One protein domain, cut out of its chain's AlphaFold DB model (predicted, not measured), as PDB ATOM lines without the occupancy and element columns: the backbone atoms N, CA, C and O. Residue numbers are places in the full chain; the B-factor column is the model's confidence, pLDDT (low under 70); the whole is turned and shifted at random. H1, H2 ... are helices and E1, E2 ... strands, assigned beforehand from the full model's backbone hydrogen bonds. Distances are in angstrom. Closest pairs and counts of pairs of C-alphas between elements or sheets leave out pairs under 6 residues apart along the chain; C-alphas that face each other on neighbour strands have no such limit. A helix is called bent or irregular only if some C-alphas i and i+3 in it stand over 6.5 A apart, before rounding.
ATOM      1  N   VAL A 106      87.367 165.930 321.872       94.56
ATOM      2  CA  VAL A 106      87.312 164.835 320.893       94.56
ATOM      3  C   VAL A 106      88.700 164.601 320.310       94.56
ATOM      4  O   VAL A 106      89.148 163.458 320.227       94.56
ATOM      5  N   GLN A 107      89.419 165.666 319.952       95.06
ATOM      6  CA  GLN A 107      90.776 165.548 319.422       95.06
ATOM      7  C   GLN A 107      91.749 164.951 320.450       95.06
ATOM      8  O   GLN A 107      92.544 164.085 320.090       95.06
ATOM      9  N   GLU A 108      91.657 165.348 321.722       94.19
ATOM     10  CA  GLU A 108      92.457 164.759 322.807       94.19
ATOM     11  C   GLU A 108      92.172 163.256 322.963       94.19
ATOM     12  O   GLU A 108      93.102 162.445 323.016       94.19
ATOM     13  N   SER A 109      90.891 162.871 322.952       96.25
ATOM     14  CA  SER A 109      90.476 161.468 323.016       96.25
ATOM     15  C   SER A 109      90.999 160.659 321.827       96.25
ATOM     16  O   SER A 109      91.471 159.537 322.010       96.25
ATOM     17  N   LEU A 110      90.944 161.207 320.610       97.38
ATOM     18  CA  LEU A 110      91.477 160.546 319.416       97.38
ATOM     19  C   LEU A 110      92.999 160.398 319.492       97.38
ATOM     20  O   LEU A 110      93.530 159.337 319.176       97.38
ATOM     21  N   THR A 111      93.717 161.417 319.964       96.94
ATOM     22  CA  THR A 111      95.167 161.326 320.164       96.94
ATOM     23  C   THR A 111      95.531 160.223 321.163       96.94
ATOM     24  O   THR A 111      96.464 159.459 320.906       96.94
ATOM     25  N   ALA A 112      94.765 160.072 322.248       97.25
ATOM     26  CA  ALA A 112      94.979 159.019 323.242       97.25
ATOM     27  C   ALA A 112      94.790 157.591 322.683       97.25
ATOM     28  O   ALA A 112      95.420 156.658 323.175       97.25
ATOM     29  N   MET A 113      93.992 157.410 321.620       97.50
ATOM     30  CA  MET A 113      93.802 156.107 320.959       97.50
ATOM     31  C   MET A 113      95.001 155.662 320.103       97.50
ATOM     32  O   MET A 113      95.021 154.531 319.618       97.50
ATOM     33  N   GLY A 114      96.000 156.518 319.858       97.56
ATOM     34  CA  GLY A 114      97.177 156.169 319.058       97.56
ATOM     35  C   GLY A 114      96.871 155.974 317.565       97.56
ATOM     36  O   GLY A 114      96.223 156.810 316.936       97.56
ATOM     37  N   LYS A 115      97.368 154.886 316.955       97.31
ATOM     38  CA  LYS A 115      97.249 154.648 315.497       97.31
ATOM     39  C   LYS A 115      95.793 154.584 314.993       97.31
ATOM     40  O   LYS A 115      95.520 155.232 313.981       97.31
ATOM     41  N   PRO A 116      94.859 153.858 315.645       97.94
ATOM     42  CA  PRO A 116      93.438 153.926 315.297       97.94
ATOM     43  C   PRO A 116      92.905 155.361 315.329       97.94
ATOM     44  O   PRO A 116      92.302 155.812 314.359       97.94
ATOM     45  N   GLY A 117      93.226 156.101 316.393       98.25
ATOM     46  CA  GLY A 117      92.856 157.503 316.557       98.25
ATOM     47  C   GLY A 117      93.305 158.392 315.404       98.25
ATOM     48  O   GLY A 117      92.506 159.149 314.868       98.25
ATOM     49  N   GLN A 118      94.542 158.233 314.926       98.19
ATOM     50  CA  GLN A 118      95.056 158.982 313.771       98.19
ATOM     51  C   GLN A 118      94.278 158.709 312.474       98.19
ATOM     52  O   GLN A 118      94.047 159.633 311.689       98.19
ATOM     53  N   LYS A 119      93.870 157.454 312.229       98.25
ATOM     54  CA  LYS A 119      93.027 157.103 311.071       98.25
ATOM     55  C   LYS A 119      91.650 157.763 311.188       98.25
ATOM     56  O   LYS A 119      91.174 158.356 310.222       98.25
ATOM     57  N   ILE A 120      91.063 157.744 312.387       98.62
ATOM     58  CA  ILE A 120      89.783 158.404 312.672       98.62
ATOM     59  C   ILE A 120      89.896 159.920 312.488       98.62
ATOM     60  O   ILE A 120      89.074 160.490 311.782       98.62
ATOM     61  N   THR A 121      90.928 160.569 313.041       98.38
ATOM     62  CA  THR A 121      91.170 162.011 312.877       98.38
ATOM     63  C   THR A 121      91.220 162.395 311.401       98.38
ATOM     64  O   THR A 121      90.506 163.302 310.987       98.38
ATOM     65  N   ARG A 122      91.976 161.658 310.578       97.56
ATOM     66  CA  ARG A 122      92.080 161.936 309.137       97.56
ATOM     67  C   ARG A 122      90.730 161.836 308.421       97.56
ATOM     68  O   ARG A 122      90.404 162.681 307.588       97.56
ATOM     69  N   ALA A 123      89.950 160.802 308.724       98.19
ATOM     70  CA  ALA A 123      88.621 160.632 308.149       98.19
ATOM     71  C   ALA A 123      87.648 161.718 308.641       98.19
ATOM     72  O   ALA A 123      86.906 162.284 307.841       98.19
ATOM     73  N   ARG A 124      87.699 162.069 309.933       98.00
ATOM     74  CA  ARG A 124      86.903 163.141 310.547       98.00
ATOM     75  C   ARG A 124      87.183 164.485 309.888       98.00
ATOM     76  O   ARG A 124      86.246 165.174 309.501       98.00
ATOM     77  N   GLU A 125      88.452 164.848 309.722       97.56
ATOM     78  CA  GLU A 125      88.861 166.065 309.013       97.56
ATOM     79  C   GLU A 125      88.319 166.083 307.585       97.56
ATOM     80  O   GLU A 125      87.800 167.104 307.129       97.56
ATOM     81  N   ARG A 126      88.368 164.934 306.893       97.44
ATOM     82  CA  ARG A 126      87.829 164.835 305.539       97.44
ATOM     83  C   ARG A 126      86.321 165.064 305.508       97.44
ATOM     84  O   ARG A 126      85.860 165.838 304.675       97.44
ATOM     85  N   VAL A 127      85.565 164.443 306.409       98.38
ATOM     86  CA  VAL A 127      84.116 164.666 306.512       98.38
ATOM     87  C   VAL A 127      83.804 166.119 306.857       98.38
ATOM     88  O   VAL A 127      82.939 166.718 306.225       98.38
ATOM     89  N   LEU A 128      84.534 166.726 307.795       98.12
ATOM     90  CA  LEU A 128      84.346 168.131 308.151       98.12
ATOM     91  C   LEU A 128      84.573 169.060 306.960       98.12
ATOM     92  O   LEU A 128      83.782 169.977 306.761       98.12
ATOM     93  N   GLU A 129      85.587 168.805 306.136       97.19
ATOM     94  CA  GLU A 129      85.803 169.567 304.906       97.19
ATOM     95  C   GLU A 129      84.604 169.451 303.943       97.19
ATOM     96  O   GLU A 129      84.146 170.449 303.372       97.19
ATOM     97  N   ILE A 130      84.062 168.240 303.787       97.69
ATOM     98  CA  ILE A 130      82.883 167.986 302.950       97.69
ATOM     99  C   ILE A 130      81.668 168.738 303.503       97.69
ATOM    100  O   ILE A 130      81.001 169.443 302.752       97.69
ATOM    101  N   LEU A 131      81.392 168.646 304.804       98.25
ATOM    102  CA  LEU A 131      80.210 169.257 305.421       98.25
ATOM    103  C   LEU A 131      80.300 170.789 305.528       98.25
ATOM    104  O   LEU A 131      79.270 171.466 305.551       98.25
ATOM    105  N   GLN A 132      81.508 171.353 305.598       97.38
ATOM    106  CA  GLN A 132      81.731 172.804 305.679       97.38
ATOM    107  C   GLN A 132      81.700 173.490 304.312       97.38
ATOM    108  O   GLN A 132      81.339 174.662 304.225       97.38
ATOM    109  N   SER A 133      82.044 172.780 303.238       95.00
ATOM    110  CA  SER A 133      81.970 173.333 301.884       95.00
ATOM    111  C   SER A 133      80.529 173.359 301.356       95.00
ATOM    112  O   SER A 133      79.637 172.681 301.869       95.00
ATOM    113  N   GLY A 134      80.257 174.198 300.354       95.81
ATOM    114  CA  GLY A 134      78.980 174.205 299.634       95.81
ATOM    115  C   GLY A 134      79.006 173.182 298.502       95.81
ATOM    116  O   GLY A 134      79.579 173.461 297.455       95.81
ATOM    117  N   ASN A 135      78.421 172.002 298.712       97.44
ATOM    118  CA  ASN A 135      78.361 170.919 297.727       97.44
ATOM    119  C   ASN A 135      77.070 170.092 297.911       97.44
ATOM    120  O   ASN A 135      76.301 170.328 298.843       97.44
ATOM    121  N   ALA A 136      76.829 169.123 297.023       98.12
ATOM    122  CA  ALA A 136      75.621 168.295 297.062       98.12
ATOM    123  C   ALA A 136      75.502 167.452 298.348       98.12
ATOM    124  O   ALA A 136      74.409 167.318 298.892       98.12
ATOM    125  N   CYS A 137      76.618 166.929 298.861       98.44
ATOM    126  CA  CYS A 137      76.648 166.144 300.094       98.44
ATOM    127  C   CYS A 137      76.257 166.993 301.308       98.44
ATOM    128  O   CYS A 137      75.370 166.624 302.072       98.44
ATOM    129  N   SER A 138      76.887 168.159 301.478       98.38
ATOM    130  CA  SER A 138      76.595 169.042 302.607       98.38
ATOM    131  C   SER A 138      75.193 169.637 302.533       98.38
ATOM    132  O   SER A 138      74.566 169.802 303.575       98.38
ATOM    133  N   ALA A 139      74.675 169.914 301.331       98.56
ATOM    134  CA  ALA A 139      73.288 170.321 301.138       98.56
ATOM    135  C   ALA A 139      72.308 169.238 301.613       98.56
ATOM    136  O   ALA A 139      71.416 169.548 302.395       98.56
ATOM    137  N   TRP A 140      72.534 167.978 301.227       98.56
ATOM    138  CA  TRP A 140      71.696 166.851 301.639       98.56
ATOM    139  C   TRP A 140      71.672 166.660 303.163       98.56
ATOM    140  O   TRP A 140      70.603 166.574 303.759       98.56
ATOM    141  N   PHE A 141      72.827 166.708 303.834       98.62
ATOM    142  CA  PHE A 141      72.863 166.659 305.303       98.62
ATOM    143  C   PHE A 141      72.163 167.859 305.965       98.62
ATOM    144  O   PHE A 141      71.565 167.714 307.034       98.62
ATOM    145  N   ARG A 142      72.204 169.041 305.334       98.44
ATOM    146  CA  ARG A 142      71.540 170.253 305.840       98.44
ATOM    147  C   ARG A 142      70.017 170.224 305.737       98.44
ATOM    148  O   ARG A 142      69.376 171.013 306.424       98.44
ATOM    149  N   GLU A 143      69.440 169.308 304.958       97.31
ATOM    150  CA  GLU A 143      67.987 169.083 304.939       97.31
ATOM    151  C   GLU A 143      67.465 168.601 306.300       97.31
ATOM    152  O   GLU A 143      66.333 168.914 306.671       97.31
ATOM    153  N   LYS A 144      68.289 167.857 307.053       97.31
ATOM    154  CA  LYS A 144      67.967 167.406 308.416       97.31
ATOM    155  C   LYS A 144      68.554 168.298 309.495       97.31
ATOM    156  O   LYS A 144      67.866 168.588 310.468       97.31
ATOM    157  N   ASP A 145      69.792 168.744 309.319       97.81
ATOM    158  CA  ASP A 145      70.465 169.600 310.288       97.81
ATOM    159  C   ASP A 145      71.157 170.784 309.597       97.81
ATOM    160  O   ASP A 145      72.250 170.616 309.040       97.81
ATOM    161  N   PRO A 146      70.592 172.006 309.681       97.38
ATOM    162  CA  PRO A 146      71.200 173.210 309.114       97.38
ATOM    163  C   PRO A 146      72.653 173.443 309.558       97.38
ATOM    164  O   PRO A 146      73.421 174.077 308.833       97.38
ATOM    165  N   ASN A 147      73.049 172.905 310.717       96.62
ATOM    166  CA  ASN A 147      74.380 173.015 311.302       96.62
ATOM    167  C   ASN A 147      75.144 171.678 311.305       96.62
ATOM    168  O   ASN A 147      76.010 171.473 312.158       96.62
ATOM    169  N   SER A 148      74.892 170.803 310.327       97.81
ATOM    170  CA  SER A 148      75.448 169.442 310.243       97.81
ATOM    171  C   SER A 148      76.959 169.341 310.497       97.81
ATOM    172  O   SER A 148      77.410 168.464 311.229       97.81
ATOM    173  N   ALA A 149      77.766 170.272 309.980       98.06
ATOM    174  CA  ALA A 149      79.205 170.304 310.258       98.06
ATOM    175  C   ALA A 149      79.525 170.524 311.748       98.06
ATOM    176  O   ALA A 149      80.456 169.919 312.274       98.06
ATOM    177  N   SER A 150      78.779 171.396 312.430       97.44
ATOM    178  CA  SER A 150      78.948 171.659 313.861       97.44
ATOM    179  C   SER A 150      78.498 170.470 314.698       97.44
ATOM    180  O   SER A 150      79.238 170.078 315.595       97.44
ATOM    181  N   THR A 151      77.376 169.837 314.359       98.00
ATOM    182  CA  THR A 151      76.928 168.602 315.016       98.00
ATOM    183  C   THR A 151      77.954 167.489 314.840       98.00
ATOM    184  O   THR A 151      78.375 166.887 315.827       98.00
ATOM    185  N   PHE A 152      78.471 167.284 313.624       98.38
ATOM    186  CA  PHE A 152      79.510 166.287 313.367       98.38
ATOM    187  C   PHE A 152      80.792 166.533 314.184       98.38
ATOM    188  O   PHE A 152      81.412 165.583 314.656       98.38
ATOM    189  N   ARG A 153      81.187 167.798 314.423       97.75
ATOM    190  CA  ARG A 153      82.358 168.103 315.276       97.75
ATOM    191  C   ARG A 153      82.209 167.565 316.698       97.75
ATOM    192  O   ARG A 153      83.231 167.237 317.295       97.75
ATOM    193  N   THR A 154      80.984 167.491 317.221       97.25
ATOM    194  CA  THR A 154      80.711 167.053 318.600       97.25
ATOM    195  C   THR A 154      80.757 165.541 318.794       97.25
ATOM    196  O   THR A 154      80.721 165.088 319.935       97.25
ATOM    197  N   LEU A 155      80.795 164.761 317.710       98.31
ATOM    198  CA  LEU A 155      80.718 163.309 317.801       98.31
ATOM    199  C   LEU A 155      81.949 162.729 318.490       98.31
ATOM    200  O   LEU A 155      83.086 163.117 318.217       98.31
ATOM    201  N   ASN A 156      81.691 161.756 319.354       98.44
ATOM    202  CA  ASN A 156      82.697 160.940 320.006       98.44
ATOM    203  C   ASN A 156      82.965 159.679 319.178       98.44
ATOM    204  O   ASN A 156      82.141 159.254 318.363       98.44
ATOM    205  N   TYR A 157      84.112 159.052 319.420       98.50
ATOM    206  CA  TYR A 157      84.517 157.841 318.713       98.50
ATOM    207  C   TYR A 157      84.997 156.787 319.701       98.50
ATOM    208  O   TYR A 157      85.647 157.106 320.694       98.50
ATOM    209  N   ALA A 158      84.701 155.529 319.403       98.31
ATOM    210  CA  ALA A 158      85.212 154.375 320.127       98.31
ATOM    211  C   ALA A 158      85.664 153.302 319.135       98.31
ATOM    212  O   ALA A 158      85.146 153.219 318.021       98.31
ATOM    213  N   VAL A 159      86.621 152.470 319.542       98.38
ATOM    214  CA  VAL A 159      87.052 151.295 318.775       98.38
ATOM    215  C   VAL A 159      86.597 150.055 319.535       98.38
ATOM    216  O   VAL A 159      86.995 149.849 320.679       98.38
ATOM    217  N   ASP A 160      85.766 149.234 318.902       97.75
ATOM    218  CA  ASP A 160      85.411 147.913 319.409       97.75
ATOM    219  C   ASP A 160      86.535 146.930 319.069       97.75
ATOM    220  O   ASP A 160      86.645 146.444 317.942       97.75
ATOM    221  N   HIS A 161      87.392 146.651 320.047       96.31
ATOM    222  CA  HIS A 161      88.505 145.711 319.900       96.31
ATOM    223  C   HIS A 161      88.058 144.242 319.878       96.31
ATOM    224  O   HIS A 161      88.865 143.368 319.567       96.31
ATOM    225  N   GLN A 162      86.797 143.975 320.215       95.88
ATOM    226  CA  GLN A 162      86.178 142.655 320.244       95.88
ATOM    227  C   GLN A 162      85.228 142.443 319.058       95.88
ATOM    228  O   GLN A 162      84.549 141.417 318.991       95.88
ATOM    229  N   GLY A 163      85.180 143.396 318.125       90.94
ATOM    230  CA  GLY A 163      84.364 143.297 316.929       90.94
ATOM    231  C   GLY A 163      84.779 142.131 316.029       90.94
ATOM    232  O   GLY A 163      85.889 141.602 316.098       90.94
ATOM    233  N   ALA A 185      81.060 149.904 311.310       96.75
ATOM    234  CA  ALA A 185      80.775 150.827 312.390       96.75
ATOM    235  C   ALA A 185      79.321 150.658 312.845       96.75
ATOM    236  O   ALA A 185      78.555 149.922 312.223       96.75
ATOM    237  N   LYS A 186      78.985 151.286 313.970       95.44
ATOM    238  CA  LYS A 186      77.618 151.400 314.473       95.44
ATOM    239  C   LYS A 186      77.447 152.680 315.281       95.44
ATOM    240  O   LYS A 186      78.358 153.103 316.004       95.44
ATOM    241  N   VAL A 187      76.241 153.222 315.241       96.44
ATOM    242  CA  VAL A 187      75.778 154.325 316.082       96.44
ATOM    243  C   VAL A 187      74.282 154.169 316.355       96.44
ATOM    244  O   VAL A 187      73.590 153.402 315.687       96.44
ATOM    245  N   GLY A 188      73.780 154.851 317.383       93.31
ATOM    246  CA  GLY A 188      72.342 154.925 317.620       93.31
ATOM    247  C   GLY A 188      71.643 155.798 316.575       93.31
ATOM    248  O   GLY A 188      72.230 156.734 316.034       93.31
ATOM    249  N   GLN A 189      70.371 155.504 316.331       95.19
ATOM    250  CA  GLN A 189      69.523 156.317 315.466       95.19
ATOM    251  C   GLN A 189      69.100 157.606 316.173       95.19
ATOM    252  O   GLN A 189      68.742 157.554 317.349       95.19
ATOM    253  N   ASP A 190      69.067 158.724 315.442       95.56
ATOM    254  CA  ASP A 190      68.523 160.010 315.919       95.56
ATOM    255  C   ASP A 190      69.157 160.491 317.237       95.56
ATOM    256  O   ASP A 190      68.522 161.100 318.095       95.56
ATOM    257  N   THR A 191      70.432 160.164 317.441       95.50
ATOM    258  CA  THR A 191      71.142 160.483 318.683       95.50
ATOM    259  C   THR A 191      71.642 161.924 318.731       95.50
ATOM    260  O   THR A 191      71.969 162.413 319.809       95.50
ATOM    261  N   GLY A 192      71.726 162.603 317.582       94.69
ATOM    262  CA  GLY A 192      72.159 163.995 317.488       94.69
ATOM    263  C   GLY A 192      73.598 164.257 317.959       94.69
ATOM    264  O   GLY A 192      74.495 163.419 317.835       94.69
ATOM    265  N   ALA A 193      73.832 165.472 318.461       96.19
ATOM    266  CA  ALA A 193      75.139 165.916 318.944       96.19
ATOM    267  C   ALA A 193      75.665 165.043 320.098       96.19
ATOM    268  O   ALA A 193      74.897 164.496 320.884       96.19
ATOM    269  N   PHE A 194      76.991 164.955 320.224       96.44
ATOM    270  CA  PHE A 194      77.701 164.181 321.255       96.44
ATOM    271  C   PHE A 194      77.501 162.657 321.207       96.44
ATOM    272  O   PHE A 194      78.033 161.941 322.061       96.44
ATOM    273  N   ALA A 195      76.804 162.137 320.193       97.69
ATOM    274  CA  ALA A 195      76.703 160.706 319.947       97.69
ATOM    275  C   ALA A 195      78.082 160.059 319.750       97.69
ATOM    276  O   ALA A 195      79.043 160.710 319.337       97.69
ATOM    277  N   THR A 196      78.176 158.759 320.043       98.31
ATOM    278  CA  THR A 196      79.422 157.995 319.901       98.31
ATOM    279  C   THR A 196      79.325 157.026 318.732       98.31
ATOM    280  O   THR A 196      78.532 156.087 318.776       98.31
ATOM    281  N   ILE A 197      80.168 157.218 317.718       98.44
ATOM    282  CA  ILE A 197      80.345 156.245 316.638       98.44
ATOM    283  C   ILE A 197      81.322 155.171 317.118       98.44
ATOM    284  O   ILE A 197      82.472 155.462 317.455       98.44
ATOM    285  N   THR A 198      80.875 153.917 317.139       98.44
ATOM    286  CA  THR A 198      81.719 152.769 317.491       98.44
ATOM    287  C   THR A 198      82.209 152.087 316.223       98.44
ATOM    288  O   THR A 198      81.408 151.600 315.431       98.44
ATOM    289  N   LEU A 199      83.523 152.032 316.032       98.44
ATOM    290  CA  LEU A 199      84.173 151.447 314.862       98.44
ATOM    291  C   LEU A 199      84.646 150.034 315.188       98.44
ATOM    292  O   LEU A 199      85.330 149.834 316.191       98.44
ATOM    293  N   ASN A 200      84.336 149.061 314.334       97.62
ATOM    294  CA  ASN A 200      84.846 147.704 314.502       97.62
ATOM    295  C   ASN A 200      86.363 147.691 314.271       97.62
ATOM    296  O   ASN A 200      86.825 147.973 313.163       97.62
ATOM    297  N   GLY A 201      87.132 147.318 315.295       97.38
ATOM    298  CA  GLY A 201      88.585 147.206 315.232       97.38
ATOM    299  C   GLY A 201      89.081 146.220 314.173       97.38
ATOM    300  O   GLY A 201      90.134 146.464 313.602       97.38
ATOM    301  N   GLY A 202      88.317 145.165 313.870       95.56
ATOM    302  CA  GLY A 202      88.596 144.193 312.805       95.56
ATOM    303  C   GLY A 202      87.916 144.482 311.465       95.56
ATOM    304  O   GLY A 202      88.076 143.717 310.515       95.56
ATOM    305  N   GLY A 203      87.140 145.564 311.380       95.88
ATOM    306  CA  GLY A 203      86.329 145.890 310.214       95.88
ATOM    307  C   GLY A 203      87.079 146.644 309.113       95.88
ATOM    308  O   GLY A 203      88.237 147.053 309.247       95.88
ATOM    309  N   ALA A 204      86.358 146.909 308.020       97.00
ATOM    310  CA  ALA A 204      86.895 147.571 306.827       97.00
ATOM    311  C   ALA A 204      87.359 149.022 307.063       97.00
ATOM    312  O   ALA A 204      88.022 149.607 306.210       97.00
ATOM    313  N   PHE A 205      87.059 149.620 308.221       98.19
ATOM    314  CA  PHE A 205      87.588 150.934 308.577       98.19
ATOM    315  C   PHE A 205      89.112 150.891 308.777       98.19
ATOM    316  O   PHE A 205      89.819 151.812 308.362       98.19
ATOM    317  N   THR A 239      91.166 152.465 303.417       97.50
ATOM    318  CA  THR A 239      91.394 153.656 302.596       97.50
ATOM    319  C   THR A 239      90.694 154.865 303.198       97.50
ATOM    320  O   THR A 239      89.637 154.752 303.816       97.50
ATOM    321  N   VAL A 240      91.239 156.061 302.953       96.81
ATOM    322  CA  VAL A 240      90.603 157.317 303.389       96.81
ATOM    323  C   VAL A 240      89.197 157.458 302.799       96.81
ATOM    324  O   VAL A 240      88.306 157.961 303.476       96.81
ATOM    325  N   ALA A 241      88.975 156.991 301.566       97.44
ATOM    326  CA  ALA A 241      87.660 157.015 300.928       97.44
ATOM    327  C   ALA A 241      86.655 156.114 301.663       97.44
ATOM    328  O   ALA A 241      85.566 156.577 301.998       97.44
ATOM    329  N   ALA A 242      87.043 154.874 301.986       98.00
ATOM    330  CA  ALA A 242      86.218 153.970 302.783       98.00
ATOM    331  C   ALA A 242      85.932 154.548 304.177       98.00
ATOM    332  O   ALA A 242      84.777 154.630 304.574       98.00
ATOM    333  N   GLN A 243      86.956 155.026 304.885       98.56
ATOM    334  CA  GLN A 243      86.809 155.611 306.224       98.56
ATOM    335  C   GLN A 243      85.896 156.846 306.217       98.56
ATOM    336  O   GLN A 243      85.029 156.981 307.076       98.56
ATOM    337  N   THR A 244      86.050 157.729 305.226       98.56
ATOM    338  CA  THR A 244      85.184 158.907 305.051       98.56
ATOM    339  C   THR A 244      83.739 158.482 304.798       98.56
ATOM    340  O   THR A 244      82.831 159.025 305.419       98.56
ATOM    341  N   LEU A 245      83.521 157.498 303.917       98.62
ATOM    342  CA  LEU A 245      82.188 156.986 303.608       98.62
ATOM    343  C   LEU A 245      81.517 156.360 304.836       98.62
ATOM    344  O   LEU A 245      80.350 156.644 305.073       98.62
ATOM    345  N   VAL A 246      82.253 155.585 305.641       98.50
ATOM    346  CA  VAL A 246      81.747 155.036 306.913       98.50
ATOM    347  C   VAL A 246      81.272 156.156 307.828       98.50
ATOM    348  O   VAL A 246      80.151 156.117 308.313       98.50
ATOM    349  N   LEU A 247      82.090 157.189 308.046       98.75
ATOM    350  CA  LEU A 247      81.705 158.272 308.951       98.75
ATOM    351  C   LEU A 247      80.505 159.082 308.436       98.75
ATOM    352  O   LEU A 247      79.682 159.502 309.243       98.75
ATOM    353  N   LEU A 248      80.383 159.287 307.119       98.75
ATOM    354  CA  LEU A 248      79.195 159.910 306.521       98.75
ATOM    355  C   LEU A 248      77.950 159.031 306.693       98.75
ATOM    356  O   LEU A 248      76.884 159.548 307.008       98.75
ATOM    357  N   HIS A 249      78.086 157.715 306.512       98.50
ATOM    358  CA  HIS A 249      77.006 156.748 306.709       98.50
ATOM    359  C   HIS A 249      76.485 156.774 308.143       98.50
ATOM    360  O   HIS A 249      75.307 157.042 308.360       98.50
ATOM    361  N   GLU A 250      77.366 156.604 309.129       98.38
ATOM    362  CA  GLU A 250      76.967 156.649 310.539       98.38
ATOM    363  C   GLU A 250      76.382 158.018 310.911       98.38
ATOM    364  O   GLU A 250      75.399 158.109 311.640       98.38
ATOM    365  N   PHE A 251      76.914 159.114 310.361       98.69
ATOM    366  CA  PHE A 251      76.331 160.432 310.599       98.69
ATOM    367  C   PHE A 251      74.915 160.581 310.018       98.69
ATOM    368  O   PHE A 251      74.082 161.284 310.591       98.69
ATOM    369  N   GLY A 252      74.606 159.878 308.927       98.44
ATOM    370  CA  GLY A 252      73.245 159.769 308.408       98.44
ATOM    371  C   GLY A 252      72.277 159.163 309.428       98.44
ATOM    372  O   GLY A 252      71.164 159.663 309.575       98.44
ATOM    373  N   HIS A 253      72.708 158.158 310.191       98.12
ATOM    374  CA  HIS A 253      71.911 157.577 311.282       98.12
ATOM    375  C   HIS A 253      71.765 158.517 312.472       98.12
ATOM    376  O   HIS A 253      70.660 158.689 312.990       98.12
ATOM    377  N   VAL A 254      72.851 159.199 312.851       98.31
ATOM    378  CA  VAL A 254      72.846 160.209 313.925       98.31
ATOM    379  C   VAL A 254      71.786 161.286 313.684       98.31
ATOM    380  O   VAL A 254      71.145 161.726 314.636       98.31
ATOM    381  N   LEU A 255      71.605 161.700 312.426       98.12
ATOM    382  CA  LEU A 255      70.644 162.729 312.014       98.12
ATOM    383  C   LEU A 255      69.285 162.180 311.569       98.12
ATOM    384  O   LEU A 255      68.450 162.939 311.070       98.12
ATOM    385  N   ASN A 256      69.072 160.867 311.681       96.81
ATOM    386  CA  ASN A 256      67.864 160.204 311.199       96.81
ATOM    387  C   ASN A 256      67.563 160.498 309.711       96.81
ATOM    388  O   ASN A 256      66.414 160.667 309.290       96.81
ATOM    389  N   LEU A 257      68.629 160.621 308.917       97.06
ATOM    390  CA  LEU A 257      68.608 160.829 307.470       97.06
ATOM    391  C   LEU A 257      68.560 159.493 306.715       97.06
ATOM    392  O   LEU A 257      67.985 159.419 305.632       97.06
ATOM    393  N   LEU A 258      69.133 158.441 307.303       96.88
ATOM    394  CA  LEU A 258      69.108 157.072 306.793       96.88
ATOM    395  C   LEU A 258      68.213 156.195 307.682       96.88
ATOM    396  O   LEU A 258      68.177 156.407 308.892       96.88
ATOM    397  N   PRO A 259      67.480 155.215 307.128       95.06
ATOM    398  CA  PRO A 259      66.729 154.250 307.924       95.06
ATOM    399  C   PRO A 259      67.661 153.270 308.647       95.06
ATOM    400  O   PRO A 259      68.713 152.910 308.134       95.06
ATOM    401  N   VAL A 260      67.219 152.754 309.790       93.38
ATOM    402  CA  VAL A 260      67.961 151.787 310.619       93.38
ATOM    403  C   VAL A 260      68.424 150.541 309.838       93.38
ATOM    404  O   VAL A 260      67.627 149.914 309.130       93.38
ATOM    405  N   ASP A 261      69.683 150.131 310.040       90.19
ATOM    406  CA  ASP A 261      70.344 149.046 309.297       90.19
ATOM    407  C   ASP A 261      71.250 148.111 310.131       90.19
ATOM    408  O   ASP A 261      72.205 147.564 309.583       90.19
ATOM    409  N   PHE A 262      70.921 147.874 311.410       70.00
ATOM    410  CA  PHE A 262      71.717 147.082 312.374       70.00
ATOM    411  C   PHE A 262      72.220 145.706 311.882       70.00
ATOM    412  O   PHE A 262      73.197 145.190 312.428       70.00
ATOM    413  N   ASP A 263      71.612 145.143 310.832       65.62
ATOM    414  CA  ASP A 263      71.904 143.806 310.335       65.62
ATOM    415  C   ASP A 263      72.256 143.852 308.836       65.62
ATOM    416  O   ASP A 263      71.430 144.193 307.980       65.62
ATOM    417  N   ASN A 264      73.481 143.439 308.492       63.56
ATOM    418  CA  ASN A 264      73.941 143.324 307.097       63.56
ATOM    419  C   ASN A 264      73.226 142.212 306.302       63.56
ATOM    420  O   ASN A 264      73.447 142.083 305.099       63.56
ATOM    421  N   GLU A 265      72.363 141.419 306.939       68.38
ATOM    422  CA  GLU A 265      71.711 140.256 306.324       68.38
ATOM    423  C   GLU A 265      70.688 140.645 305.254       68.38
ATOM    424  O   GLU A 265      70.615 140.014 304.204       68.38
ATOM    425  N   ASN A 266      69.958 141.741 305.473       73.94
ATOM    426  CA  ASN A 266      68.924 142.212 304.546       73.94
ATOM    427  C   ASN A 266      69.457 143.225 303.516       73.94
ATOM    428  O   ASN A 266      68.680 143.827 302.778       73.94
ATOM    429  N   GLY A 267      70.770 143.485 303.506       83.38
ATOM    430  CA  GLY A 267      71.408 144.436 302.592       83.38
ATOM    431  C   GLY A 267      71.046 145.911 302.809       83.38
ATOM    432  O   GLY A 267      71.473 146.755 302.023       83.38
ATOM    433  N   LYS A 268      70.307 146.252 303.874       89.75
ATOM    434  CA  LYS A 268      69.891 147.634 304.185       89.75
ATOM    435  C   LYS A 268      71.076 148.584 304.330       89.75
ATOM    436  O   LYS A 268      71.057 149.665 303.755       89.75
ATOM    437  N   SER A 269      72.138 148.152 305.010       91.75
ATOM    438  CA  SER A 269      73.340 148.978 305.165       91.75
ATOM    439  C   SER A 269      73.991 149.305 303.818       91.75
ATOM    440  O   SER A 269      74.403 150.439 303.574       91.75
ATOM    441  N   MET A 270      73.981 148.361 302.869       91.62
ATOM    442  CA  MET A 270      74.466 148.612 301.507       91.62
ATOM    443  C   MET A 270      73.572 149.596 300.740       91.62
ATOM    444  O   MET A 270      74.093 150.438 300.009       91.62
ATOM    445  N   GLN A 271      72.249 149.523 300.908       94.56
ATOM    446  CA  GLN A 271      71.306 150.473 300.299       94.56
ATOM    447  C   GLN A 271      71.517 151.889 300.848       94.56
ATOM    448  O   GLN A 271      71.635 152.840 300.081       94.56
ATOM    449  N   ASN A 272      71.664 152.011 302.164       96.12
ATOM    450  CA  ASN A 272      71.993 153.264 302.837       96.12
ATOM    451  C   ASN A 272      73.339 153.829 302.369       96.12
ATOM    452  O   ASN A 272      73.438 155.005 302.029       96.12
ATOM    453  N   THR A 273      74.359 152.975 302.251       96.94
ATOM    454  CA  THR A 273      75.666 153.362 301.703       96.94
ATOM    455  C   THR A 273      75.529 153.883 300.268       96.94
ATOM    456  O   THR A 273      76.164 154.871 299.895       96.94
ATOM    457  N   ALA A 274      74.698 153.239 299.442       97.31
ATOM    458  CA  ALA A 274      74.428 153.690 298.079       97.31
ATOM    459  C   ALA A 274      73.726 155.057 298.055       97.31
ATOM    460  O   ALA A 274      74.071 155.892 297.217       97.31
ATOM    461  N   GLU A 275      72.817 155.312 298.998       98.19
ATOM    462  CA  GLU A 275      72.149 156.605 299.144       98.19
ATOM    463  C   GLU A 275      73.127 157.713 299.555       98.19
ATOM    464  O   GLU A 275      73.161 158.767 298.922       98.19
ATOM    465  N   VAL A 276      74.024 157.455 300.513       98.44
ATOM    466  CA  VAL A 276      75.107 158.397 300.854       98.44
ATOM    467  C   VAL A 276      75.962 158.695 299.622       98.44
ATOM    468  O   VAL A 276      76.253 159.851 299.310       98.44
ATOM    469  N   LEU A 277      76.347 157.663 298.865       98.44
ATOM    470  CA  LEU A 277      77.144 157.830 297.650       98.44
ATOM    471  C   LEU A 277      76.415 158.600 296.552       98.44
ATOM    472  O   LEU A 277      77.079 159.276 295.765       98.44
ATOM    473  N   ARG A 278      75.083 158.536 296.491       98.38
ATOM    474  CA  ARG A 278      74.294 159.298 295.520       98.38
ATOM    475  C   ARG A 278      74.576 160.797 295.612       98.38
ATOM    476  O   ARG A 278      74.651 161.457 294.579       98.38
ATOM    477  N   PHE A 279      74.796 161.315 296.819       98.38
ATOM    478  CA  PHE A 279      75.104 162.730 297.049       98.38
ATOM    479  C   PHE A 279      76.589 163.014 297.262       98.38
ATOM    480  O   PHE A 279      77.090 164.062 296.857       98.38
ATOM    481  N   CYS A 280      77.303 162.094 297.908       98.38
ATOM    482  CA  CYS A 280      78.628 162.365 298.451       98.38
ATOM    483  C   CYS A 280      79.784 161.813 297.619       98.38
ATOM    484  O   CYS A 280      80.926 162.195 297.868       98.38
ATOM    485  N   ARG A 281      79.534 160.964 296.609       97.69
ATOM    486  CA  ARG A 281      80.597 160.298 295.829       97.69
ATOM    487  C   ARG A 281      81.628 161.270 295.260       97.69
ATOM    488  O   ARG A 281      82.824 161.038 295.419       97.69
ATOM    489  N   ALA A 282      81.173 162.356 294.631       97.06
ATOM    490  CA  ALA A 282      82.069 163.340 294.027       97.06
ATOM    491  C   ALA A 282      83.069 163.888 295.054       97.06
ATOM    492  O   ALA A 282      84.263 163.978 294.771       97.06
ATOM    493  N   GLU A 283      82.603 164.164 296.273       96.88
ATOM    494  CA  GLU A 283      83.454 164.678 297.336       96.88
ATOM    495  C   GLU A 283      84.280 163.601 298.026       96.88
ATOM    496  O   GLU A 283      85.436 163.843 298.355       96.88
ATOM    497  N   VAL A 284      83.783 162.379 298.187       96.25
ATOM    498  CA  VAL A 284      84.624 161.279 298.687       96.25
ATOM    499  C   VAL A 284      85.831 161.054 297.754       96.25
ATOM    500  O   VAL A 284      86.944 160.809 298.220       96.25
ATOM    501  N   GLU A 285      85.657 161.256 296.445       94.25
ATOM    502  CA  GLU A 285      86.695 161.033 295.430       94.25
ATOM    503  C   GLU A 285      87.565 162.269 295.110       94.25
ATOM    504  O   GLU A 285      88.709 162.111 294.663       94.25
ATOM    505  N   SER A 286      87.085 163.498 295.367       82.44
ATOM    506  CA  SER A 286      87.674 164.757 294.856       82.44
ATOM    507  C   SER A 286      89.118 165.048 295.295       82.44
ATOM    508  O   SER A 286      89.803 165.874 294.678       82.44
ATOM    509  N   LYS A 287      89.642 164.349 296.312       63.44
ATOM    510  CA  LYS A 287      91.022 164.531 296.803       63.44
ATOM    511  C   LYS A 287      91.898 163.286 296.846       63.44
ATOM    512  O   LYS A 287      93.111 163.445 296.990       63.44
ATOM    513  N   VAL A 288      91.355 162.096 296.577       57.16
ATOM    514  CA  VAL A 288      92.199 160.930 296.257       57.16
ATOM    515  C   VAL A 288      93.075 161.265 295.045       57.16
ATOM    516  O   VAL A 288      94.276 161.013 295.053       57.16
ATOM    517  N   ARG A 289      92.511 161.974 294.056       48.41
ATOM    518  CA  ARG A 289      93.233 162.406 292.850       48.41
ATOM    519  C   ARG A 289      94.321 163.458 293.114       48.41
ATOM    520  O   ARG A 289      95.366 163.403 292.476       48.41
ATOM    521  N   ARG A 290      94.140 164.391 294.062       46.84
ATOM    522  CA  ARG A 290      95.162 165.423 294.366       46.84
ATOM    523  C   ARG A 290      96.441 164.830 294.965       46.84
ATOM    524  O   ARG A 290      97.528 165.279 294.615       46.84
TER     525      ARG A 290
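AT A GLANCE: This is residues 106 to 163, 185 to 205 and 239 to 290 of the 305 residues of an uncharacterized protein of Acidobacteria bacterium (UniProt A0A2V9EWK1). One helix, H5, runs through the middle of a rounded body, with H2 crossing it on one side, H6 crossing it on another, and a small sheet of two strands beside it, E2 being the strand nearer to H5. H1 folds back along the first part of H2, while H3 and H4 gather at the other end of H2. The printed part has 131 residues with six named helices and two named strands, in the order H1, H2, H3, H4, E1, E2, H5, H6; the sheet, E1 next to E2, is parallel, and the class is mostly helix. The whole is compact, with a radius of gyration of the C-alphas of 13.7 A and spans of 35 by 34 by 29 A.

HOW THE PARTS SIT: H1, residues 106 to 112, and H2, residues 115 to 132, form a helical hairpin at a shallow tilt of 20 degrees, closest at the C-alphas of Leu 110 and Gly 117, 4.4 A apart. H2 is the hub, touching four helices. With H3, residues 136 to 142, it touches only at the corner, at the C-alphas of Leu 131 and Ser 138, 4.6 A apart. H4, residues 148 to 153, touches H2 at a shallow tilt of 24 degrees, opposite ways, closest at the C-alphas of Leu 131 and Ala 149, 5.1 A apart. E1, residues 156 to 160, and E2, residues 196 to 200, are parallel neighbours; N 160 and O 199 are 2.8 A apart and N 197 and O 156 are 2.9 A apart, both within hydrogen-bond range. H5, residues 240 to 254, touches H2 at a steep tilt of 68 degrees, only just short of about perpendicular, closest at the C-alphas of Ala 123 and Thr 244, 4.9 A apart. The closest C-alphas of E2 and H5 are those of Ile 197 and Glu 250, 7.0 A apart. H6, residues 268 to 285, touches H5 at a steep tilt of 55 degrees, opposite ways, closest at the C-alphas of Ala 241 and Val 284, 5.7 A apart. H6 also touches H3, closest at the C-alphas of Cys 137 and Cys 280, 4.6 A apart. Every O i to N i+4 pair is within hydrogen-bond range in H1, H2, H3, H4 and H5, and 11 of 14 are in H6.

IN THESE COORDINATES: H1 begins at C-alpha 106, (87.312, 164.835, 320.893). H2 is 25.8 A from first to last C-alpha, H5 20.8 A and H6 23.2 A. H6 is irregular, with a kink of 73 degrees near residue 279 and C-alphas 279 and 282 7.6 A apart; it ends at C-alpha 285, (86.695, 161.033, 295.430).

THE WHOLE: The two C-alphas farthest apart, those of Gly 134 and Gln 162, are 38.4 A apart. Residues 164 to 184 and 206 to 238 are not printed; the gaps are 9.5 A from C-alpha 163 to 185 and 7.6 A from C-alpha 205 to 239. The link from H5 to H6 is long, 13 residues. Residues 263 to 265 and 287 to 290 have pLDDT under 70.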